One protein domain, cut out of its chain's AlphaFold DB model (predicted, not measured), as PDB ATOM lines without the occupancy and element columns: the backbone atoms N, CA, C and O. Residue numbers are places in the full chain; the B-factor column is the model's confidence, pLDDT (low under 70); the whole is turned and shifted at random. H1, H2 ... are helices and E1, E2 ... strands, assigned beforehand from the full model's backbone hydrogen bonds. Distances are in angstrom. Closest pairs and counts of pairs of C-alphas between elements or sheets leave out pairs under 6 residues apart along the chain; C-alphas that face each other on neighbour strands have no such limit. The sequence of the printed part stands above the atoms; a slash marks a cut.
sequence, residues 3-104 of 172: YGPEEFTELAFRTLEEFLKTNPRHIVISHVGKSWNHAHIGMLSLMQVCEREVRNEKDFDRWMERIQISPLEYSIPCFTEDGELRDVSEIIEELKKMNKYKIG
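Overview. This is residues 3 to 104 of the 172 residues of an uncharacterized protein of Archaeoglobus fulgidus (UniProt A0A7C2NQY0). A twisted sheet of four antiparallel strands has two helices, H1 and H3, packed side by side across one of its faces, while the other face bears no named helix. Two long loops, residues 32 to 43 and 72 to 87, extend beyond the same end of the sheet, and the short helix H2 lies off the sheet in the link from E2 to E3. The 102 printed residues hold three named helices and four named strands, along the chain H1 E1 E2 H2 E3 H3 E4, with sheet order E1 E2 E3 E4; the class is mixed, helices and strands. The whole is compact and rounded, with a radius of gyration of the C-alphas of 13.4 A and spans of 37 by 32 by 24 A.

Along the chain. Begin with the sheet: E1 is residues 27 to 31, 13.3 A long, and E2 is residues 44 to 50, 17.2 A. Find C-alpha 66 at (371.772, 389.609, 213.134), where E3 begins; it runs 16.3 A to residue 71. E4, residues 101 to 104, spans 10.0 A and ends at C-alpha 104, (375.338, 385.777, 219.315). Find C-alpha 5 at (373.452, 389.197, 228.847); from there H1 runs 25.5 A to residue 22. H3 is residues 88 to 97, 14.5 A, and H2 is residues 57 to 60, 4.8 A.

Arrangement. E1 and E2 form an antiparallel hairpin; look for N 28 and O 48, 2.8 A apart and within hydrogen-bond range. E2 and E3 are antiparallel, with N 47 and O 69 at 2.8 A, and so are E3 and E4, with N 70 and O 102 at 2.8 A. H1 and H3 are on the same face, giving two layers, helices on one face of a sheet. H1 runs across the strands at a height over the sheet of 9.4 A; its closest C-alphas to E3 are those of Ala 12 and Ile 67, 6.2 A. H3 runs across at a height of 10.0 A; the C-alphas of Pro 71 and Leu 95 are its closest with E3, 7.2 A. H1 touches H3 with residues 13 to 20 alone, at a shallow tilt of 17 degrees, opposite ways; the closest C-alphas are those of Leu 20 and Ser 89, 7.6 A. H2 is not on the sheet and is apart from H1 and H3. In H1 and H3 every O i to N i+4 pair is within hydrogen-bond range; H2 is too short for such a pair.

Size, cuts and confidence. The C-alphas of Tyr 3 and Asp 82 are the two farthest apart, 41.9 A. The printed part has no cut. The links E1 to E2, 12 residues, and E3 to H3, 16 residues, are long. The mean pLDDT of the printed part is 93.5, and no printed residue is under 70.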
ATOM      1  N   TYR A   3     375.292 397.191 228.666       95.25
ATOM      2  CA  TYR A   3     374.263 396.333 228.090       95.25
ATOM      3  C   TYR A   3     374.770 394.893 228.167       95.25
ATOM      4  O   TYR A   3     375.713 394.528 227.459       95.25
ATOM      5  N   GLY A   4     374.214 394.109 229.082       94.50
ATOM      6  CA  GLY A   4     374.698 392.788 229.446       94.50
ATOM      7  C   GLY A   4     373.865 391.640 228.864       94.50
ATOM      8  O   GLY A   4     372.999 391.839 228.005       94.50
ATOM      9  N   PRO A   5     374.136 390.402 229.320       94.12
ATOM     10  CA  PRO A   5     373.452 389.197 228.847       94.12
ATOM     11  C   PRO A   5     371.927 389.245 228.984       94.12
ATOM     12  O   PRO A   5     371.217 388.765 228.097       94.12
ATOM     13  N   GLU A   6     371.415 389.807 230.079       94.00
ATOM     14  CA  GLU A   6     369.975 389.910 230.342       94.00
ATOM     15  C   GLU A   6     369.312 390.889 229.368       94.00
ATOM     16  O   GLU A   6     368.315 390.549 228.730       94.00
ATOM     17  N   GLU A   7     369.919 392.054 229.138       96.50
ATOM     18  CA  GLU A   7     369.389 393.038 228.198       96.50
ATOM     19  C   GLU A   7     369.465 392.549 226.741       96.50
ATOM     20  O   GLU A   7     368.580 392.848 225.929       96.50
ATOM     21  N   PHE A   8     370.493 391.772 226.377       96.62
ATOM     22  CA  PHE A   8     370.558 391.112 225.065       96.62
ATOM     23  C   PHE A   8     369.522 390.003 224.916       96.62
ATOM     24  O   PHE A   8     368.991 389.816 223.822       96.62
ATOM     25  N   THR A   9     369.202 389.305 226.003       96.19
ATOM     26  CA  THR A   9     368.124 388.313 226.025       96.19
ATOM     27  C   THR A   9     366.776 388.983 225.763       96.19
ATOM     28  O   THR A   9     366.046 388.559 224.866       96.19
ATOM     29  N   GLU A  10     366.469 390.068 226.483       96.56
ATOM     30  CA  GLU A  10     365.234 390.831 226.281       96.56
ATOM     31  C   GLU A  10     365.151 391.384 224.851       96.56
ATOM     32  O   GLU A  10     364.121 391.248 224.192       96.56
ATOM     33  N   LEU A  11     366.250 391.955 224.341       97.19
ATOM     34  CA  LEU A  11     366.322 392.452 222.968       97.19
ATOM     35  C   LEU A  11     366.032 391.345 221.956       97.19
ATOM     36  O   LEU A  11     365.211 391.550 221.069       97.19
ATOM     37  N   ALA A  12     366.679 390.187 222.086       97.31
ATOM     38  CA  ALA A  12     366.545 389.095 221.132       97.31
ATOM     39  C   ALA A  12     365.095 388.605 221.028       97.31
ATOM     40  O   ALA A  12     364.554 388.517 219.924       97.31
ATOM     41  N   PHE A  13     364.444 388.346 222.165       97.38
ATOM     42  CA  PHE A  13     363.058 387.878 222.177       97.38
ATOM     43  C   PHE A  13     362.064 388.965 221.768       97.38
ATOM     44  O   PHE A  13     361.184 388.691 220.953       97.38
ATOM     45  N   ARG A  14     362.235 390.210 222.234       97.19
ATOM     46  CA  ARG A  14     361.388 391.333 221.803       97.19
ATOM     47  C   ARG A  14     361.459 391.527 220.289       97.19
ATOM     48  O   ARG A  14     360.429 391.685 219.642       97.19
ATOM     49  N   THR A  15     362.662 391.488 219.721       97.12
ATOM     50  CA  THR A  15     362.871 391.638 218.280       97.12
ATOM     51  C   THR A  15     362.285 390.455 217.499       97.12
ATOM     52  O   THR A  15     361.644 390.679 216.476       97.12
ATOM     53  N   LEU A  16     362.417 389.214 217.982       96.75
ATOM     54  CA  LEU A  16     361.749 388.053 217.378       96.75
ATOM     55  C   LEU A  16     360.227 388.231 217.324       96.75
ATOM     56  O   LEU A  16     359.623 388.065 216.267       96.75
ATOM     57  N   GLU A  17     359.607 388.604 218.440       96.94
ATOM     58  CA  GLU A  17     358.156 388.798 218.526       96.94
ATOM     59  C   GLU A  17     357.659 389.953 217.650       96.94
ATOM     60  O   GLU A  17     356.582 389.869 217.056       96.94
ATOM     61  N   GLU A  18     358.428 391.039 217.563       96.88
ATOM     62  CA  GLU A  18     358.118 392.176 216.700       96.88
ATOM     63  C   GLU A  18     358.151 391.776 215.221       96.88
ATOM     64  O   GLU A  18     357.188 392.029 214.491       96.88
ATOM     65  N   PHE A  19     359.215 391.098 214.777       96.62
ATOM     66  CA  PHE A  19     359.325 390.647 213.389       96.62
ATOM     67  C   PHE A  19     358.318 389.556 213.050       96.62
ATOM     68  O   PHE A  19     357.790 389.562 211.942       96.62
ATOM     69  N   LEU A  20     357.963 388.679 213.990       96.19
ATOM     70  CA  LEU A  20     356.919 387.683 213.764       96.19
ATOM     71  C   LEU A  20     355.577 388.341 213.407       96.19
ATOM     72  O   LEU A  20     354.871 387.863 212.522       96.19
ATOM     73  N   LYS A  21     355.247 389.461 214.064       96.31
ATOM     74  CA  LYS A  21     354.004 390.214 213.833       96.31
ATOM     75  C   LYS A  21     354.047 391.075 212.572       96.31
ATOM     76  O   LYS A  21     353.009 391.297 211.957       96.31
ATOM     77  N   THR A  22     355.217 391.609 212.225       96.25
ATOM     78  CA  THR A  22     355.350 392.654 211.196       96.25
ATOM     79  C   THR A  22     355.899 392.130 209.873       96.25
ATOM     80  O   THR A  22     355.359 392.461 208.818       96.25
ATOM     81  N   ASN A  23     356.952 391.311 209.904       95.44
ATOM     82  CA  ASN A  23     357.538 390.681 208.727       95.44
ATOM     83  C   ASN A  23     358.337 389.411 209.102       95.44
ATOM     84  O   ASN A  23     359.561 389.473 209.279       95.44
ATOM     85  N   PRO A  24     357.685 388.236 209.175       94.06
ATOM     86  CA  PRO A  24     358.326 387.004 209.639       94.06
ATOM     87  C   PRO A  24     359.450 386.513 208.718       94.06
ATOM     88  O   PRO A  24     360.245 385.675 209.125       94.06
ATOM     89  N   ARG A  25     359.586 387.058 207.500       94.62
ATOM     90  CA  ARG A  25     360.680 386.713 206.572       94.62
ATOM     91  C   ARG A  25     362.061 387.170 207.039       94.62
ATOM     92  O   ARG A  25     363.057 386.805 206.424       94.62
ATOM     93  N   HIS A  26     362.134 387.982 208.088       96.56
ATOM     94  CA  HIS A  26     363.391 388.311 208.758       96.56
ATOM     95  C   HIS A  26     363.833 387.230 209.753       96.56
ATOM     96  O   HIS A  26     364.978 387.259 210.206       96.56
ATOM     97  N   ILE A  27     362.941 386.298 210.107       96.94
ATOM     98  CA  ILE A  27     363.215 385.220 211.052       96.94
ATOM     99  C   ILE A  27     363.709 384.000 210.283       96.94
ATOM    100  O   ILE A  27     363.059 383.516 209.359       96.94
ATOM    101  N   VAL A  28     364.858 383.480 210.701       96.00
ATOM    102  CA  VAL A  28     365.426 382.235 210.192       96.00
ATOM    103  C   VAL A  28     365.385 381.194 211.294       96.00
ATOM    104  O   VAL A  28     365.876 381.428 212.400       96.00
ATOM    105  N   ILE A  29     364.832 380.030 210.971       95.44
ATOM    106  CA  ILE A  29     364.812 378.859 211.841       95.44
ATOM    107  C   ILE A  29     365.703 377.813 211.198       95.44
ATOM    108  O   ILE A  29     365.506 377.441 210.043       95.44
ATOM    109  N   SER A  30     366.694 377.352 211.951       94.00
ATOM    110  CA  SER A  30     367.559 376.259 211.535       94.00
ATOM    111  C   SER A  30     367.375 375.086 212.479       94.00
ATOM    112  O   SER A  30     367.232 375.254 213.693       94.00
ATOM    113  N   HIS A  31     367.409 373.892 211.911       93.62
ATOM    114  CA  HIS A  31     367.214 372.640 212.615       93.62
ATOM    115  C   HIS A  31     368.413 371.718 212.401       93.62
ATOM    116  O   HIS A  31     369.162 371.835 211.429       93.62
ATOM    117  N   VAL A  32     368.578 370.751 213.296       91.94
ATOM    118  CA  VAL A  32     369.588 369.707 213.145       91.94
ATOM    119  C   VAL A  32     369.250 368.869 211.910       91.94
ATOM    120  O   VAL A  32     368.160 368.300 211.784       91.94
ATOM    121  N   GLY A  33     370.186 368.827 210.965       86.94
ATOM    122  CA  GLY A  33     370.093 368.015 209.757       86.94
ATOM    123  C   GLY A  33     370.579 366.580 209.971       86.94
ATOM    124  O   GLY A  33     371.285 366.272 210.934       86.94
ATOM    125  N   LYS A  34     370.260 365.699 209.013       80.12
ATOM    126  CA  LYS A  34     370.663 364.279 209.037       80.12
ATOM    127  C   LYS A  34     372.181 364.070 209.119       80.12
ATOM    128  O   LYS A  34     372.628 363.082 209.679       80.12
ATOM    129  N   SER A  35     372.970 365.000 208.582       75.75
ATOM    130  CA  SER A  35     374.434 364.914 208.544       75.75
ATOM    131  C   SER A  35     375.129 365.226 209.873       75.75
ATOM    132  O   SER A  35     376.331 365.001 209.977       75.75
ATOM    133  N   TRP A  36     374.413 365.760 210.869       70.12
ATOM    134  CA  TRP A  36     375.010 366.240 212.120       70.12
ATOM    135  C   TRP A  36     374.813 365.277 213.285       70.12
ATOM    136  O   TRP A  36     375.784 364.805 213.871       70.12
ATOM    137  N   ASN A  37     373.561 364.986 213.641       74.50
ATOM    138  CA  ASN A  37     373.253 364.090 214.747       74.50
ATOM    139  C   ASN A  37     371.884 363.440 214.537       74.50
ATOM    140  O   ASN A  37     370.850 364.093 214.669       74.50
ATOM    141  N   HIS A  38     371.888 362.136 214.252       77.94
ATOM    142  CA  HIS A  38     370.667 361.381 213.989       77.94
ATOM    143  C   HIS A  38     369.682 361.372 215.167       77.94
ATOM    144  O   HIS A  38     368.481 361.289 214.934       77.94
ATOM    145  N   ALA A  39     370.165 361.503 216.407       85.31
ATOM    146  CA  ALA A  39     369.316 361.476 217.600       85.31
ATOM    147  C   ALA A  39     368.438 362.728 217.759       85.31
ATOM    148  O   ALA A  39     367.455 362.692 218.491       85.31
ATOM    149  N   HIS A  40     368.780 363.828 217.078       89.25
ATOM    150  CA  HIS A  40     368.109 365.120 217.240       89.25
ATOM    151  C   HIS A  40     367.645 365.724 215.912       89.25
ATOM    152  O   HIS A  40     367.413 366.926 215.844       89.25
ATOM    153  N   ILE A  41     367.525 364.925 214.846       91.56
ATOM    154  CA  ILE A  41     367.057 365.416 213.540       91.56
ATOM    155  C   ILE A  41     365.734 366.170 213.704       91.56
ATOM    156  O   ILE A  41     364.808 365.680 214.343       91.56
ATOM    157  N   GLY A  42     365.652 367.355 213.095       92.19
ATOM    158  CA  GLY A  42     364.449 368.189 213.125       92.19
ATOM    159  C   GLY A  42     364.275 369.014 214.403       92.19
ATOM    160  O   GLY A  42     363.348 369.817 214.464       92.19
ATOM    161  N   MET A  43     365.167 368.876 215.390       95.94
ATOM    162  CA  MET A  43     365.202 369.749 216.565       95.94
ATOM    163  C   MET A  43     365.823 371.104 216.226       95.94
ATOM    164  O   MET A  43     366.723 371.192 215.386       95.94
ATOM    165  N   LEU A  44     365.379 372.151 216.915       96.44
ATOM    166  CA  LEU A  44     365.859 373.518 216.780       96.44
ATOM    167  C   LEU A  44     367.361 373.582 217.054       96.44
ATOM    168  O   LEU A  44     367.821 373.314 218.161       96.44
ATOM    169  N   SER A  45     368.123 373.979 216.040       95.31
ATOM    170  CA  SER A  45     369.547 374.268 216.186       95.31
ATOM    171  C   SER A  45     369.775 375.727 216.555       95.31
ATOM    172  O   SER A  45     370.672 376.026 217.342       95.31
ATOM    173  N   LEU A  46     369.025 376.643 215.940       95.69
ATOM    174  CA  LEU A  46     369.086 378.071 216.223       95.69
ATOM    175  C   LEU A  46     367.876 378.797 215.633       95.69
ATOM    176  O   LEU A  46     367.252 378.335 214.677       95.69
ATOM    177  N   MET A  47     367.606 379.972 216.184       97.19
ATOM    178  CA  MET A  47     366.678 380.954 215.642       97.19
ATOM    179  C   MET A  47     367.410 382.287 215.487       97.19
ATOM    180  O   MET A  47     368.193 382.665 216.360       97.19
ATOM    181  N   GLN A  48     367.205 382.992 214.376       97.12
ATOM    182  CA  GLN A  48     367.862 384.276 214.114       97.12
ATOM    183  C   GLN A  48     366.872 385.315 213.620       97.12
ATOM    184  O   GLN A  48     365.982 384.986 212.842       97.12
ATOM    185  N   VAL A  49     367.104 386.572 213.983       97.44
ATOM    186  CA  VAL A  49     366.542 387.727 213.281       97.44
ATOM    187  C   VAL A  49     367.630 388.378 212.449       97.44
ATOM    188  O   VAL A  49     368.731 388.621 212.947       97.44
ATOM    189  N   CYS A  50     367.303 388.681 211.199       97.19
ATOM    190  CA  CYS A  50     368.190 389.303 210.227       97.19
ATOM    191  C   CYS A  50     367.744 390.736 209.886       97.19
ATOM    192  O   CYS A  50     366.552 391.033 209.843       97.19
ATOM    193  N   GLU A  51     368.698 391.617 209.567       95.81
ATOM    194  CA  GLU A  51     368.435 392.988 209.079       95.81
ATOM    195  C   GLU A  51     367.519 393.006 207.848       95.81
ATOM    196  O   GLU A  51     366.742 393.937 207.645       95.81
ATOM    197  N   ARG A  52     367.615 391.972 207.007       94.19
ATOM    198  CA  ARG A  52     366.915 391.857 205.727       94.19
ATOM    199  C   ARG A  52     366.102 390.573 205.679       94.19
ATOM    200  O   ARG A  52     366.441 389.598 206.343       94.19
ATOM    201  N   GLU A  53     365.074 390.570 204.834       96.25
ATOM    202  CA  GLU A  53     364.342 389.348 204.511       96.25
ATOM    203  C   GLU A  53     365.290 388.275 203.966       96.25
ATOM    204  O   GLU A  53     366.108 388.541 203.080       96.25
ATOM    205  N   VAL A  54     365.118 387.047 204.445       94.00
ATOM    206  CA  VAL A  54     365.840 385.870 203.976       94.00
ATOM    207  C   VAL A  54     364.853 384.983 203.236       94.00
ATOM    208  O   VAL A  54     363.955 384.391 203.827       94.00
ATOM    209  N   ARG A  55     364.991 384.910 201.910       91.62
ATOM    210  CA  ARG A  55     364.089 384.109 201.062       91.62
ATOM    211  C   ARG A  55     364.716 382.799 200.607       91.62
ATOM    212  O   ARG A  55     364.024 381.938 200.076       91.62
ATOM    213  N   ASN A  56     366.031 382.690 200.731       90.31
ATOM    214  CA  ASN A  56     366.832 381.567 200.271       90.31
ATOM    215  C   ASN A  56     368.204 381.591 200.963       90.31
ATOM    216  O   ASN A  56     368.570 382.557 201.633       90.31
ATOM    217  N   GLU A  57     368.981 380.535 200.738       87.38
ATOM    218  CA  GLU A  57     370.329 380.363 201.287       87.38
ATOM    219  C   GLU A  57     371.300 381.478 200.867       87.38
ATOM    220  O   GLU A  57     372.047 381.988 201.692       87.38
ATOM    221  N   LYS A  58     371.227 381.976 199.624       89.38
ATOM    222  CA  LYS A  58     372.105 383.075 199.180       89.38
ATOM    223  C   LYS A  58     371.844 384.376 199.932       89.38
ATOM    224  O   LYS A  58     372.774 385.152 200.136       89.38
ATOM    225  N   ASP A  59     370.592 384.647 200.298       90.19
ATOM    226  CA  ASP A  59     370.271 385.781 201.163       90.19
ATOM    227  C   ASP A  59     370.824 385.540 202.571       90.19
ATOM    228  O   ASP A  59     371.429 386.445 203.143       90.19
ATOM    229  N   PHE A  60     370.702 384.311 203.080       88.19
ATOM    230  CA  PHE A  60     371.256 383.908 204.372       88.19
ATOM    231  C   PHE A  60     372.787 383.985 204.437       88.19
ATOM    232  O   PHE A  60     373.323 384.253 205.507       88.19
ATOM    233  N   ASP A  61     373.508 383.816 203.335       88.44
ATOM    234  CA  ASP A  61     374.977 383.869 203.330       88.44
ATOM    235  C   ASP A  61     375.539 385.299 203.320       88.44
ATOM    236  O   ASP A  61     376.734 385.522 203.535       88.44
ATOM    237  N   ARG A  62     374.698 386.313 203.080       88.69
ATOM    238  CA  ARG A  62     375.147 387.711 203.028       88.69
ATOM    239  C   ARG A  62     375.476 388.248 204.417       88.69
ATOM    240  O   ARG A  62     374.689 388.121 205.357       88.69
ATOM    241  N   TRP A  63     376.594 388.962 204.528       89.00
ATOM    242  CA  TRP A  63     376.908 389.750 205.722       89.00
ATOM    243  C   TRP A  63     375.835 390.816 205.965       89.00
ATOM    244  O   TRP A  63     375.570 391.648 205.096       89.00
ATOM    245  N   MET A  64     375.218 390.758 207.142       93.56
ATOM    246  CA  MET A  64     374.182 391.682 207.600       93.56
ATOM    247  C   MET A  64     374.103 391.655 209.125       93.56
ATOM    248  O   MET A  64     374.655 390.745 209.756       93.56
ATOM    249  N   GLU A  65     373.400 392.618 209.711       96.75
ATOM    250  CA  GLU A  65     373.148 392.615 211.152       96.75
ATOM    251  C   GLU A  65     372.238 391.440 211.538       96.75
ATOM    252  O   GLU A  65     371.275 391.132 210.827       96.75
ATOM    253  N   ARG A  66     372.547 390.762 212.649       97.50
ATOM    254  CA  ARG A  66     371.772 389.609 213.134       97.50
ATOM    255  C   ARG A  66     371.764 389.511 214.644       97.50
ATOM    256  O   ARG A  66     372.761 389.822 215.289       97.50
ATOM    257  N   ILE A  67     370.684 388.959 215.180       98.31
ATOM    258  CA  ILE A  67     370.643 388.413 216.537       98.31
ATOM    259  C   ILE A  67     370.298 386.935 216.414       98.31
ATOM    260  O   ILE A  67     369.287 386.592 215.811       98.31
ATOM    261  N   GLN A  68     371.142 386.064 216.956       98.31
ATOM    262  CA  GLN A  68     370.976 384.616 216.944       98.31
ATOM    263  C   GLN A  68     370.804 384.106 218.372       98.31
ATOM    264  O   GLN A  68     371.636 384.393 219.229       98.31
ATOM    265  N   ILE A  69     369.793 383.269 218.583       98.12
ATOM    266  CA  ILE A  69     369.598 382.472 219.791       98.12
ATOM    267  C   ILE A  69     369.814 381.002 219.424       98.12
ATOM    268  O   ILE A  69     369.212 380.488 218.481       98.12
ATOM    269  N   SER A  70     370.683 380.318 220.156       96.75
ATOM    270  CA  SER A  70     370.937 378.887 219.996       96.75
ATOM    271  C   SER A  70     370.659 378.183 221.320       96.75
ATOM    272  O   SER A  70     371.363 378.467 222.294       96.75
ATOM    273  N   PRO A  71     369.661 377.285 221.394       95.56
ATOM    274  CA  PRO A  71     369.467 376.479 222.589       95.56
ATOM    275  C   PRO A  71     370.696 375.594 222.824       95.56
ATOM    276  O   PRO A  71     371.350 375.152 221.878       95.56
ATOM    277  N   LEU A  72     371.033 375.349 224.091       92.69
ATOM    278  CA  LEU A  72     372.141 374.449 224.436       92.69
ATOM    279  C   LEU A  72     371.720 372.973 224.460       92.69
ATOM    280  O   LEU A  72     372.577 372.093 224.451       92.69
ATOM    281  N   GLU A  73     370.413 372.717 224.456       91.44
ATOM    282  CA  GLU A  73     369.808 371.390 224.408       91.44
ATOM    283  C   GLU A  73     368.883 371.284 223.190       91.44
ATOM    284  O   GLU A  73     368.106 372.195 222.901       91.44
ATOM    285  N   TYR A  74     368.947 370.161 222.474       90.88
ATOM    286  CA  TYR A  74     368.123 369.910 221.289       90.88
ATOM    287  C   TYR A  74     366.781 369.275 221.673       90.88
ATOM    288  O   TYR A  74     366.560 368.086 221.441       90.88
ATOM    289  N   SER A  75     365.910 370.062 222.306       92.06
ATOM    290  CA  SER A  75     364.632 369.590 222.867       92.06
ATOM    291  C   SER A  75     363.381 370.171 222.206       92.06
ATOM    292  O   SER A  75     362.292 369.660 222.448       92.06
ATOM    293  N   ILE A  76     363.516 371.201 221.366       96.00
ATOM    294  CA  ILE A  76     362.381 371.866 220.713       96.00
ATOM    295  C   ILE A  76     362.269 371.364 219.268       96.00
ATOM    296  O   ILE A  76     363.152 371.676 218.467       96.00
ATOM    297  N   PRO A  77     361.223 370.614 218.884       96.12
ATOM    298  CA  PRO A  77     361.040 370.182 217.501       96.12
ATOM    299  C   PRO A  77     360.601 371.355 216.614       96.12
ATOM    300  O   PRO A  77     359.738 372.142 217.006       96.12
ATOM    301  N   CYS A  78     361.170 371.460 215.408       96.31
ATOM    302  CA  CYS A  78     360.797 372.481 214.420       96.31
ATOM    303  C   CYS A  78     359.632 372.065 213.516       96.31
ATOM    304  O   CYS A  78     358.954 372.936 212.982       96.31
ATOM    305  N   PHE A  79     359.411 370.765 213.325       95.75
ATOM    306  CA  PHE A  79     358.423 370.237 212.382       95.75
ATOM    307  C   PHE A  79     357.314 369.468 213.098       95.75
ATOM    308  O   PHE A  79     357.530 368.925 214.183       95.75
ATOM    309  N   THR A  80     356.127 369.446 212.498       94.19
ATOM    310  CA  THR A  80     355.021 368.572 212.895       94.19
ATOM    311  C   THR A  80     355.334 367.120 212.527       94.19
ATOM    312  O   THR A  80     356.297 366.839 211.808       94.19
ATOM    313  N   GLU A  81     354.508 366.180 212.990       89.19
ATOM    314  CA  GLU A  81     354.631 364.762 212.618       89.19
ATOM    315  C   GLU A  81     354.505 364.540 211.100       89.19
ATOM    316  O   GLU A  81     355.170 363.665 210.548       89.19
ATOM    317  N   ASP A  82     353.735 365.393 210.419       92.69
ATOM    318  CA  ASP A  82     353.550 365.372 208.964       92.69
ATOM    319  C   ASP A  82     354.712 366.031 208.190       92.69
ATOM    320  O   ASP A  82     354.732 366.015 206.961       92.69
ATOM    321  N   GLY A  83     355.701 366.598 208.892       90.00
ATOM    322  CA  GLY A  83     356.894 367.214 208.301       90.00
ATOM    323  C   GLY A  83     356.752 368.693 207.926       90.00
ATOM    324  O   GLY A  83     357.687 369.266 207.366       90.00
ATOM    325  N   GLU A  84     355.627 369.326 208.258       94.50
ATOM    326  CA  GLU A  84     355.407 370.761 208.049       94.50
ATOM    327  C   GLU A  84     356.091 371.590 209.142       94.50
ATOM    328  O   GLU A  84     356.240 371.140 210.279       94.50
ATOM    329  N   LEU A  85     356.512 372.817 208.825       93.31
ATOM    330  CA  LEU A  85     357.087 373.715 209.831       93.31
ATOM    331  C   LEU A  85     356.023 374.060 210.886       93.31
ATOM    332  O   LEU A  85     354.920 374.487 210.542       93.31
ATOM    333  N   ARG A  86     356.363 373.898 212.169       95.88
ATOM    334  CA  ARG A  86     355.491 374.294 213.284       95.88
ATOM    335  C   ARG A  86     355.287 375.806 213.326       95.88
ATOM    336  O   ARG A  86     356.083 376.576 212.785       95.88
ATOM    337  N   ASP A  87     354.242 376.230 214.033       95.00
ATOM    338  CA  ASP A  87     354.019 377.643 214.313       95.00
ATOM    339  C   ASP A  87     355.239 378.239 215.036       95.00
ATOM    340  O   ASP A  87     355.654 377.796 216.109       95.00
ATOM    341  N   VAL A  88     355.829 379.262 214.419       95.12
ATOM    342  CA  VAL A  88     357.030 379.934 214.917       95.12
ATOM    343  C   VAL A  88     356.797 380.560 216.293       95.12
ATOM    344  O   VAL A  88     357.723 380.599 217.104       95.12
ATOM    345  N   SER A  89     355.574 381.016 216.585       95.94
ATOM    346  CA  SER A  89     355.218 381.563 217.896       95.94
ATOM    347  C   SER A  89     355.350 380.520 219.006       95.94
ATOM    348  O   SER A  89     355.898 380.828 220.065       95.94
ATOM    349  N   GLU A  90     354.943 379.272 218.756       96.44
ATOM    350  CA  GLU A  90     355.077 378.178 219.721       96.44
ATOM    351  C   GLU A  90     356.548 377.860 219.997       96.44
ATOM    352  O   GLU A  90     356.948 377.735 221.154       96.44
ATOM    353  N   ILE A  91     357.371 377.800 218.941       96.69
ATOM    354  CA  ILE A  91     358.815 377.553 219.059       96.69
ATOM    355  C   ILE A  91     359.482 378.657 219.897       96.69
ATOM    356  O   ILE A  91     360.322 378.359 220.746       96.69
ATOM    357  N   ILE A  92     359.107 379.928 219.692       96.19
ATOM    358  CA  ILE A  92     359.617 381.059 220.488       96.19
ATOM    359  C   ILE A  92     359.219 380.913 221.961       96.19
ATOM    360  O   ILE A  92     360.059 381.096 222.842       96.19
ATOM    361  N   GLU A  93     357.964 380.569 222.246       96.50
ATOM    362  CA  GLU A  93     357.484 380.407 223.621       96.50
ATOM    363  C   GLU A  93     358.150 379.231 224.346       96.50
ATOM    364  O   GLU A  93     358.452 379.329 225.536       96.50
ATOM    365  N   GLU A  94     358.429 378.130 223.651       96.44
ATOM    366  CA  GLU A  94     359.240 377.035 224.194       96.44
ATOM    367  C   GLU A  94     360.688 377.473 224.445       96.44
ATOM    368  O   GLU A  94     361.231 377.214 225.520       96.44
ATOM    369  N   LEU A  95     361.294 378.211 223.509       95.69
ATOM    370  CA  LEU A  95     362.659 378.721 223.644       95.69
ATOM    371  C   LEU A  95     362.802 379.689 224.828       95.69
ATOM    372  O   LEU A  95     363.796 379.631 225.547       95.69
ATOM    373  N   LYS A  96     361.796 380.534 225.089       95.19
ATOM    374  CA  LYS A  96     361.751 381.444 226.254       95.19
ATOM    375  C   LYS A  96     361.660 380.704 227.588       95.19
ATOM    376  O   LYS A  96     362.136 381.215 228.598       95.19
ATOM    377  N   LYS A  97     361.052 379.513 227.602       94.88
ATOM    378  CA  LYS A  97     360.965 378.651 228.795       94.88
ATOM    379  C   LYS A  97     362.266 377.900 229.068       94.88
ATOM    380  O   LYS A  97     362.435 377.376 230.169       94.88
ATOM    381  N   MET A  98     363.183 377.842 228.101       91.00
ATOM    382  CA  MET A  98     364.506 377.277 228.333       91.00
ATOM    383  C   MET A  98     365.310 378.172 229.277       91.00
ATOM    384  O   MET A  98     365.288 379.396 229.193       91.00
ATOM    385  N   ASN A  99     366.073 377.542 230.162       82.38
ATOM    386  CA  ASN A  99     366.963 378.223 231.101       82.38
ATOM    387  C   ASN A  99     368.391 378.407 230.559       82.38
ATOM    388  O   ASN A  99     369.192 379.076 231.207       82.38
ATOM    389  N   LYS A 100     368.715 377.780 229.420       91.19
ATOM    390  CA  LYS A 100     370.078 377.653 228.903       91.19
ATOM    391  C   LYS A 100     370.142 377.860 227.395       91.19
ATOM    392  O   LYS A 100     369.686 377.018 226.616       91.19
ATOM    393  N   TYR A 101     370.771 378.949 226.980       94.19
ATOM    394  CA  TYR A 101     371.023 379.246 225.573       94.19
ATOM    395  C   TYR A 101     372.307 380.056 225.389       94.19
ATOM    396  O   TYR A 101     372.890 380.621 226.314       94.19
ATOM    397  N   LYS A 102     372.750 380.105 224.139       96.00
ATOM    398  CA  LYS A 102     373.785 381.010 223.660       96.00
ATOM    399  C   LYS A 102     373.138 382.095 222.809       96.00
ATOM    400  O   LYS A 102     372.320 381.783 221.945       96.00
ATOM    401  N   ILE A 103     373.547 383.345 223.006       97.06
ATOM    402  CA  ILE A 103     373.166 384.464 222.144       97.06
ATOM    403  C   ILE A 103     374.413 385.025 221.470       97.06
ATOM    404  O   ILE A 103     375.401 385.376 222.121       97.06
ATOM    405  N   GLY A 104     374.351 385.102 220.144       97.19
ATOM    406  CA  GLY A 104     375.338 385.777 219.315       97.19
ATOM    407  C   GLY A 104     374.706 386.945 218.570       97.19
ATOM    408  O   GLY A 104     373.545 386.876 218.174       97.19
TER     409      GLY A 104